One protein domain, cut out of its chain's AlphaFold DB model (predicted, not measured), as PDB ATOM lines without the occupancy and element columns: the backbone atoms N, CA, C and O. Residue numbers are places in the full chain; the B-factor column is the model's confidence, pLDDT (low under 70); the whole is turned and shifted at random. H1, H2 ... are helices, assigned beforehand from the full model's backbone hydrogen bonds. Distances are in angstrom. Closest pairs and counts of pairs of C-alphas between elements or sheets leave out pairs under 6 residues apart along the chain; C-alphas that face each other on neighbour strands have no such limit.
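This is residues 130 to 200 of the 209 residues of the protein "DDE_Tnp_ISL3 domain-containing protein" of [Clostridium] ultunense Esp (UniProt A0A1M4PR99). H1, H2 and H3 run back and forth as a zigzag with H2 between the others; H4 crosses from H3's end to H1's end, and H5 folds back beside H4. The printed part has 71 residues with five named helices, all helix, compact, radius of gyration of the C-alphas 12.0 A, spanning 35 by 24 by 19 A.

Find C-alpha 130 at (111.714, 97.499, 48.945); from there H1, residues 130 to 148, runs 25.8 A, with a kink of 27 degrees near residue 142. Next come H2, residues 153 to 162, H3, residues 166 to 177, 16.5 A long, and H4, residues 179 to 187. H5, residues 192 to 199, ends at C-alpha 199, (99.241, 73.796, 56.943).

Look at Leu 138 and Ala 160, the closest C-alphas of the hairpin H1 and H2, 7.0 A apart; these helices touch at a shallow tilt of 13 degrees, opposite ways, H1 with residues 138 to 145 alone. In the hairpin H2 and H3, the closest C-alphas, Arg 161 and Asn 169, are 5.7 A apart. H1 and H4 only just touch, only at their ends, with 3 pairs of C-alphas within 8 A, the closest Phe 146 and Phe 186 at 5.2 A. H4 and H5, a hairpin, only just touch with 3 pairs, the closest Ser 185 and Lys 195 at 6.6 A. Every O i to N i+4 pair is within hydrogen-bond range in H2 and H3, but 13 of 15 in H1, 4 of 5 in H4 and 2 of 4 in H5.

The farthest C-alphas, His 130 and Ser 189, are 35.7 A apart. The printed part has no cut, its four links are tight, and pLDDT is under 70 at residues 148 to 151 and 188 to 200.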
ATOM      1  N   HIS A 130     112.545  98.087  50.009       85.81
ATOM      2  CA  HIS A 130     111.714  97.499  48.945       85.81
ATOM      3  C   HIS A 130     111.584  95.967  49.012       85.81
ATOM      4  O   HIS A 130     110.473  95.446  48.980       85.81
ATOM      5  N   LYS A 131     112.688  95.237  49.232       88.62
ATOM      6  CA  LYS A 131     112.669  93.761  49.330       88.62
ATOM      7  C   LYS A 131     111.784  93.245  50.475       88.62
ATOM      8  O   LYS A 131     111.230  92.151  50.407       88.62
ATOM      9  N   LEU A 132     111.639  94.032  51.540       87.81
ATOM     10  CA  LEU A 132     110.774  93.703  52.672       87.81
ATOM     11  C   LEU A 132     109.290  93.842  52.311       87.81
ATOM     12  O   LEU A 132     108.460  93.061  52.774       87.81
ATOM     13  N   ILE A 133     108.966  94.821  51.470       89.88
ATOM     14  CA  ILE A 133     107.614  95.033  50.951       89.88
ATOM     15  C   ILE A 133     107.240  93.932  49.968       89.88
ATOM     16  O   ILE A 133     106.167  93.354  50.105       89.88
ATOM     17  N   GLU A 134     108.144  93.560  49.064       91.00
ATOM     18  CA  GLU A 134     107.941  92.416  48.168       91.00
ATOM     19  C   GLU A 134     107.691  91.123  48.961       91.00
ATOM     20  O   GLU A 134     106.829  90.318  48.608       91.00
ATOM     21  N   LEU A 135     108.402  90.930  50.079       91.38
ATOM     22  CA  LEU A 135     108.173  89.791  50.968       91.38
ATOM     23  C   LEU A 135     106.786  89.843  51.624       91.38
ATOM     24  O   LEU A 135     106.118  88.814  51.739       91.38
ATOM     25  N   LYS A 136     106.329  91.028  52.041       90.56
ATOM     26  CA  LYS A 136     104.969  91.215  52.561       90.56
ATOM     27  C   LYS A 136     103.925  90.864  51.497       90.56
ATOM     28  O   LYS A 136     103.008  90.098  51.778       90.56
ATOM     29  N   GLU A 137     104.094  91.351  50.273       90.19
ATOM     30  CA  GLU A 137     103.212  91.016  49.151       90.19
ATOM     31  C   GLU A 137     103.207  89.514  48.858       90.19
ATOM     32  O   GLU A 137     102.154  88.934  48.597       90.19
ATOM     33  N   LEU A 138     104.361  88.846  48.933       92.25
ATOM     34  CA  LEU A 138     104.449  87.393  48.800       92.25
ATOM     35  C   LEU A 138     103.594  86.685  49.866       92.25
ATOM     36  O   LEU A 138     102.850  85.756  49.540       92.25
ATOM     37  N   ILE A 139     103.669  87.129  51.122       90.50
ATOM     38  CA  ILE A 139     102.879  86.584  52.233       90.50
ATOM     39  C   ILE A 139     101.382  86.829  52.013       90.50
ATOM     40  O   ILE A 139     100.576  85.910  52.174       90.50
ATOM     41  N   ASP A 140     100.994  88.037  51.615       88.44
ATOM     42  CA  ASP A 140      99.588  88.384  51.407       88.44
ATOM     43  C   ASP A 140      98.987  87.662  50.199       88.44
ATOM     44  O   ASP A 140      97.852  87.187  50.274       88.44
ATOM     45  N   ASN A 141      99.769  87.450  49.137       89.56
ATOM     46  CA  ASN A 141      99.379  86.599  48.016       89.56
ATOM     47  C   ASN A 141      99.113  85.158  48.466       89.56
ATOM     48  O   ASN A 141      98.109  84.577  48.060       89.56
ATOM     49  N   PHE A 142      99.967  84.592  49.328       88.94
ATOM     50  CA  PHE A 142      99.765  83.245  49.867       88.94
ATOM     51  C   PHE A 142      98.474  83.151  50.686       88.94
ATOM     52  O   PHE A 142      97.662  82.254  50.470       88.94
ATOM     53  N   LYS A 143      98.234  84.110  51.591       85.81
ATOM     54  CA  LYS A 143      96.984  84.178  52.368       85.81
ATOM     55  C   LYS A 143      95.764  84.337  51.462       85.81
ATOM     56  O   LYS A 143      94.742  83.695  51.693       85.81
ATOM     57  N   GLY A 144      95.881  85.157  50.419       83.81
ATOM     58  CA  GLY A 144      94.834  85.391  49.428       83.81
ATOM     59  C   GLY A 144      94.406  84.128  48.679       83.81
ATOM     60  O   GLY A 144      93.245  84.033  48.283       83.81
ATOM     61  N   MET A 145      95.280  83.122  48.545       85.31
ATOM     62  CA  MET A 145      94.910  81.823  47.960       85.31
ATOM     63  C   MET A 145      93.836  81.096  48.775       85.31
ATOM     64  O   MET A 145      92.998  80.412  48.196       85.31
ATOM     65  N   PHE A 146      93.812  81.282  50.098       78.75
ATOM     66  CA  PHE A 146      92.805  80.674  50.976       78.75
ATOM     67  C   PHE A 146      91.465  81.417  50.982       78.75
ATOM     68  O   PHE A 146      90.479  80.855  51.464       78.75
ATOM     69  N   LEU A 147      91.443  82.663  50.500       77.06
ATOM     70  CA  LEU A 147      90.262  83.525  50.474       77.06
ATOM     71  C   LEU A 147      89.577  83.490  49.107       77.06
ATOM     72  O   LEU A 147      88.419  83.102  49.016       77.06
ATOM     73  N   ASP A 148      90.319  83.830  48.051       67.75
ATOM     74  CA  ASP A 148      89.738  84.170  46.745       67.75
ATOM     75  C   ASP A 148      90.403  83.417  45.572       67.75
ATOM     76  O   ASP A 148      90.159  83.739  44.412       67.75
ATOM     77  N   ASN A 149      91.289  82.449  45.850       63.97
ATOM     78  CA  ASN A 149      92.013  81.636  44.854       63.97
ATOM     79  C   ASN A 149      92.729  82.458  43.748       63.97
ATOM     80  O   ASN A 149      92.869  82.022  42.605       63.97
ATOM     81  N   LYS A 150      93.181  83.672  44.091       60.16
ATOM     82  CA  LYS A 150      93.624  84.721  43.149       60.16
ATOM     83  C   LYS A 150      94.879  84.397  42.331       60.16
ATOM     84  O   LYS A 150      95.062  84.972  41.261       60.16
ATOM     85  N   LEU A 151      95.762  83.522  42.817       69.44
ATOM     86  CA  LEU A 151      97.041  83.228  42.167       69.44
ATOM     87  C   LEU A 151      97.358  81.722  42.226       69.44
ATOM     88  O   LEU A 151      97.252  81.129  43.298       69.44
ATOM     89  N   PRO A 152      97.808  81.097  41.119       85.00
ATOM     90  CA  PRO A 152      98.256  79.709  41.136       85.00
ATOM     91  C   PRO A 152      99.431  79.489  42.097       85.00
ATOM     92  O   PRO A 152     100.443  80.190  42.013       85.00
ATOM     93  N   LEU A 153      99.329  78.462  42.946       88.88
ATOM     94  CA  LEU A 153     100.361  78.082  43.920       88.88
ATOM     95  C   LEU A 153     101.750  77.905  43.285       88.88
ATOM     96  O   LEU A 153     102.741  78.359  43.843       88.88
ATOM     97  N   GLU A 154     101.823  77.332  42.081       90.31
ATOM     98  CA  GLU A 154     103.095  77.133  41.369       90.31
ATOM     99  C   GLU A 154     103.790  78.467  41.044       90.31
ATOM    100  O   GLU A 154     104.994  78.611  41.242       90.31
ATOM    101  N   LYS A 155     103.026  79.483  40.607       91.38
ATOM    102  CA  LYS A 155     103.571  80.823  40.324       91.38
ATOM    103  C   LYS A 155     104.099  81.479  41.595       91.38
ATOM    104  O   LYS A 155     105.131  82.145  41.565       91.38
ATOM    105  N   TRP A 156     103.402  81.279  42.712       94.00
ATOM    106  CA  TRP A 156     103.846  81.764  44.013       94.00
ATOM    107  C   TRP A 156     105.121  81.068  44.488       94.00
ATOM    108  O   TRP A 156     106.034  81.739  44.954       94.00
ATOM    109  N   MET A 157     105.229  79.749  44.306       92.94
ATOM    110  CA  MET A 157     106.426  78.984  44.666       92.94
ATOM    111  C   MET A 157     107.663  79.440  43.884       92.94
ATOM    112  O   MET A 157     108.747  79.510  44.461       92.94
ATOM    113  N   THR A 158     107.513  79.772  42.596       93.06
ATOM    114  CA  THR A 158     108.608  80.340  41.793       93.06
ATOM    115  C   THR A 158     109.054  81.686  42.354       93.06
ATOM    116  O   THR A 158     110.226  81.828  42.692       93.06
ATOM    117  N   LYS A 159     108.116  82.618  42.576       92.81
ATOM    118  CA  LYS A 159     108.418  83.923  43.190       92.81
ATOM    119  C   LYS A 159     109.062  83.789  44.570       92.81
ATOM    120  O   LYS A 159     110.004  84.498  44.885       92.81
ATOM    121  N   ALA A 160     108.594  82.854  45.396       93.44
ATOM    122  CA  ALA A 160     109.154  82.620  46.723       93.44
ATOM    123  C   ALA A 160     110.626  82.172  46.668       93.44
ATOM    124  O   ALA A 160     111.422  82.573  47.515       93.44
ATOM    125  N   ARG A 161     111.017  81.385  45.657       92.31
ATOM    126  CA  ARG A 161     112.412  80.949  45.481       92.31
ATOM    127  C   ARG A 161     113.348  82.067  45.027       92.31
ATOM    128  O   ARG A 161     114.521  82.041  45.390       92.31
ATOM    129  N   GLU A 162     112.847  83.059  44.295       93.88
ATOM    130  CA  GLU A 162     113.640  84.205  43.814       93.88
ATOM    131  C   GLU A 162     114.227  85.044  44.960       93.88
ATOM    132  O   GLU A 162     115.299  85.629  44.818       93.88
ATOM    133  N   PHE A 163     113.599  85.036  46.144       91.19
ATOM    134  CA  PHE A 163     114.138  85.713  47.330       91.19
ATOM    135  C   PHE A 163     115.468  85.123  47.821       91.19
ATOM    136  O   PHE A 163     116.201  85.820  48.533       91.19
ATOM    137  N   ASN A 164     115.770  83.876  47.441       90.62
ATOM    138  CA  ASN A 164     116.956  83.110  47.822       90.62
ATOM    139  C   ASN A 164     117.173  83.021  49.348       90.62
ATOM    140  O   ASN A 164     118.288  83.168  49.844       90.62
ATOM    141  N   ILE A 165     116.088  82.803  50.099       92.50
ATOM    142  CA  ILE A 165     116.112  82.644  51.561       92.50
ATOM    143  C   ILE A 165     116.019  81.145  51.896       92.50
ATOM    144  O   ILE A 165     115.043  80.508  51.481       92.50
ATOM    145  N   PRO A 166     116.979  80.555  52.635       92.62
ATOM    146  CA  PRO A 166     117.005  79.117  52.927       92.62
ATOM    147  C   PRO A 166     115.726  78.582  53.583       92.62
ATOM    148  O   PRO A 166     115.220  77.519  53.210       92.62
ATOM    149  N   GLU A 167     115.162  79.332  54.526       92.62
ATOM    150  CA  GLU A 167     113.943  78.981  55.254       92.62
ATOM    151  C   GLU A 167     112.728  78.981  54.323       92.62
ATOM    152  O   GLU A 167     111.907  78.063  54.360       92.62
ATOM    153  N   LEU A 168     112.642  79.974  53.433       92.19
ATOM    154  CA  LEU A 168     111.566  80.076  52.449       92.19
ATOM    155  C   LEU A 168     111.682  78.980  51.384       92.19
ATOM    156  O   LEU A 168     110.688  78.351  51.032       92.19
ATOM    157  N   ASN A 169     112.898  78.672  50.933       93.31
ATOM    158  CA  ASN A 169     113.163  77.559  50.021       93.31
ATOM    159  C   ASN A 169     112.764  76.214  50.644       93.31
ATOM    160  O   ASN A 169     112.141  75.381  49.983       93.31
ATOM    161  N   SER A 170     113.070  76.020  51.927       94.44
ATOM    162  CA  SER A 170     112.660  74.833  52.683       94.44
ATOM    163  C   SER A 170     111.139  74.732  52.789       94.44
ATOM    164  O   SER A 170     110.577  73.659  52.567       94.44
ATOM    165  N   PHE A 171     110.457  75.853  53.037       93.06
ATOM    166  CA  PHE A 171     108.996  75.917  53.051       93.06
ATOM    167  C   PHE A 171     108.382  75.555  51.690       93.06
ATOM    168  O   PHE A 171     107.497  74.701  51.616       93.06
ATOM    169  N   VAL A 172     108.906  76.120  50.597       94.75
ATOM    170  CA  VAL A 172     108.485  75.786  49.225       94.75
ATOM    171  C   VAL A 172     108.697  74.299  48.926       94.75
ATOM    172  O   VAL A 172     107.851  73.667  48.296       94.75
ATOM    173  N   ASN A 173     109.798  73.708  49.390       93.81
ATOM    174  CA  ASN A 173     110.051  72.277  49.219       93.81
ATOM    175  C   ASN A 173     109.070  71.412  50.024       93.81
ATOM    176  O   ASN A 173     108.619  70.387  49.515       93.81
ATOM    177  N   GLY A 174     108.684  71.849  51.227       92.56
ATOM    178  CA  GLY A 174     107.618  71.223  52.011       92.56
ATOM    179  C   GLY A 174     106.280  71.230  51.267       92.56
ATOM    180  O   GLY A 174     105.667  70.179  51.102       92.56
ATOM    181  N   ILE A 175     105.884  72.383  50.717       92.75
ATOM    182  CA  ILE A 175     104.679  72.496  49.879       92.75
ATOM    183  C   ILE A 175     104.763  71.564  48.667       92.75
ATOM    184  O   ILE A 175     103.791  70.882  48.354       92.75
ATOM    185  N   LYS A 176     105.916  71.509  47.988       93.19
ATOM    186  CA  LYS A 176     106.108  70.657  46.807       93.19
ATOM    187  C   LYS A 176     105.909  69.175  47.131       93.19
ATOM    188  O   LYS A 176     105.334  68.458  46.316       93.19
ATOM    189  N   ARG A 177     106.387  68.720  48.294       92.31
ATOM    190  CA  ARG A 177     106.258  67.322  48.730       92.31
ATOM    191  C   ARG A 177     104.799  66.922  48.938       92.31
ATOM    192  O   ARG A 177     104.411  65.838  48.524       92.31
ATOM    193  N   ASP A 178     104.003  67.825  49.504       91.50
ATOM    194  CA  ASP A 178     102.615  67.570  49.906       91.50
ATOM    195  C   ASP A 178     101.602  68.379  49.062       91.50
ATOM    196  O   ASP A 178     100.529  68.768  49.531       91.50
ATOM    197  N   ILE A 179     101.926  68.628  47.784       89.31
ATOM    198  CA  ILE A 179     101.210  69.568  46.901       89.31
ATOM    199  C   ILE A 179      99.715  69.260  46.753       89.31
ATOM    200  O   ILE A 179      98.899  70.180  46.691       89.31
ATOM    201  N   GLY A 180      99.341  67.976  46.724       86.06
ATOM    202  CA  GLY A 180      97.943  67.545  46.638       86.06
ATOM    203  C   GLY A 180      97.142  67.975  47.866       86.06
ATOM    204  O   GLY A 180      96.075  68.570  47.736       86.06
ATOM    205  N   SER A 181      97.702  67.767  49.059       86.19
ATOM    206  CA  SER A 181      97.100  68.178  50.331       86.19
ATOM    207  C   SER A 181      96.952  69.695  50.422       86.19
ATOM    208  O   SER A 181      95.902  70.191  50.828       86.19
ATOM    209  N   VAL A 182      97.968  70.446  49.984       86.06
ATOM    210  CA  VAL A 182      97.924  71.916  49.979       86.06
ATOM    211  C   VAL A 182      96.867  72.428  48.997       86.06
ATOM    212  O   VAL A 182      96.055  73.268  49.374       86.06
ATOM    213  N   LYS A 183      96.790  71.883  47.775       85.25
ATOM    214  CA  LYS A 183      95.742  72.254  46.804       85.25
ATOM    215  C   LYS A 183      94.339  71.945  47.336       85.25
ATOM    216  O   LYS A 183      93.449  72.788  47.240       85.25
ATOM    217  N   ASN A 184      94.164  70.793  47.980       83.88
ATOM    218  CA  ASN A 184      92.898  70.416  48.611       83.88
ATOM    219  C   ASN A 184      92.523  71.340  49.783       83.88
ATOM    220  O   ASN A 184      91.340  71.603  50.003       83.88
ATOM    221  N   SER A 185      93.508  71.886  50.508       80.94
ATOM    222  CA  SER A 185      93.263  72.823  51.614       80.94
ATOM    223  C   SER A 185      92.598  74.129  51.162       80.94
ATOM    224  O   SER A 185      91.788  74.694  51.901       80.94
ATOM    225  N   PHE A 186      92.863  74.580  49.931       77.44
ATOM    226  CA  PHE A 186      92.206  75.761  49.368       77.44
ATOM    227  C   PHE A 186      90.716  75.508  49.109       77.44
ATOM    228  O   PHE A 186      89.888  76.347  49.456       77.44
ATOM    229  N   ILE A 187      90.378  74.326  48.585       74.00
ATOM    230  CA  ILE A 187      89.021  73.932  48.166       74.00
ATOM    231  C   ILE A 187      88.116  73.602  49.364       74.00
ATOM    232  O   ILE A 187      86.901  73.758  49.294       74.00
ATOM    233  N   SER A 188      88.697  73.147  50.475       68.00
ATOM    234  CA  SER A 188      87.935  72.693  51.640       68.00
ATOM    235  C   SER A 188      87.050  73.791  52.259       68.00
ATOM    236  O   SER A 188      87.431  74.958  52.297       68.00
ATOM    237  N   SER A 189      85.879  73.431  52.787       57.47
ATOM    238  CA  SER A 189      84.874  74.358  53.338       57.47
ATOM    239  C   SER A 189      85.130  74.819  54.783       57.47
ATOM    240  O   SER A 189      84.311  75.545  55.344       57.47
ATOM    241  N   TYR A 190      86.249  74.431  55.405       58.69
ATOM    242  CA  TYR A 190      86.600  74.880  56.760       58.69
ATOM    243  C   TYR A 190      86.896  76.387  56.822       58.69
ATOM    244  O   TYR A 190      87.319  77.001  55.845       58.69
ATOM    245  N   THR A 191      86.715  77.006  57.987       54.78
ATOM    246  CA  THR A 191      86.986  78.433  58.212       54.78
ATOM    247  C   THR A 191      88.462  78.783  57.979       54.78
ATOM    248  O   THR A 191      89.355  78.025  58.345       54.78
ATOM    249  N   VAL A 192      88.752  79.958  57.402       56.12
ATOM    250  CA  VAL A 192      90.119  80.416  57.031       56.12
ATOM    251  C   VAL A 192      91.121  80.300  58.192       56.12
ATOM    252  O   VAL A 192      92.274  79.922  57.997       56.12
ATOM    253  N   ASN A 193      90.663  80.561  59.418       51.06
ATOM    254  CA  ASN A 193      91.471  80.445  60.635       51.06
ATOM    255  C   ASN A 193      91.835  78.996  61.004       51.06
ATOM    256  O   ASN A 193      92.860  78.775  61.650       51.06
ATOM    257  N   ASP A 194      91.023  78.022  60.600       54.38
ATOM    258  CA  ASP A 194      91.300  76.597  60.782       54.38
ATOM    259  C   ASP A 194      92.203  76.078  59.656       54.38
ATOM    260  O   ASP A 194      93.137  75.324  59.921       54.38
ATOM    261  N   LYS A 195      92.033  76.588  58.425       56.44
ATOM    262  CA  LYS A 195      92.896  76.265  57.274       56.44
ATOM    263  C   LYS A 195      94.364  76.654  57.503       56.44
ATOM    264  O   LYS A 195      95.257  75.847  57.259       56.44
ATOM    265  N   ILE A 196      94.626  77.860  58.025       55.22
ATOM    266  CA  ILE A 196      95.998  78.356  58.274       55.22
ATOM    267  C   ILE A 196      96.717  77.521  59.353       55.22
ATOM    268  O   ILE A 196      97.925  77.306  59.265       55.22
ATOM    269  N   LYS A 197      95.987  76.999  60.349       54.75
ATOM    270  CA  LYS A 197      96.550  76.167  61.430       54.75
ATOM    271  C   LYS A 197      96.900  74.741  60.999       54.75
ATOM    272  O   LYS A 197      97.755  74.129  61.629       54.75
ATOM    273  N   MET A 198      96.248  74.208  59.964       53.94
ATOM    274  CA  MET A 198      96.491  72.841  59.483       53.94
ATOM    275  C   MET A 198      97.739  72.725  58.599       53.94
ATOM    276  O   MET A 198      98.337  71.655  58.536       53.94
ATOM    277  N   VAL A 199      98.139  73.807  57.924       50.25
ATOM    278  CA  VAL A 199      99.241  73.796  56.943       50.25
ATOM    279  C   VAL A 199     100.578  74.245  57.554       50.25
ATOM    280  O   VAL A 199     101.638  73.888  57.042       50.25
ATOM    281  N   LEU A 200     100.565  74.995  58.660       46.78
ATOM    282  CA  LEU A 200     101.785  75.493  59.301       46.78
ATOM    283  C   LEU A 200     102.191  74.613  60.500       46.78
ATOM    284  O   LEU A 200     101.365  74.363  61.381       46.78
TER     285      LEU A 200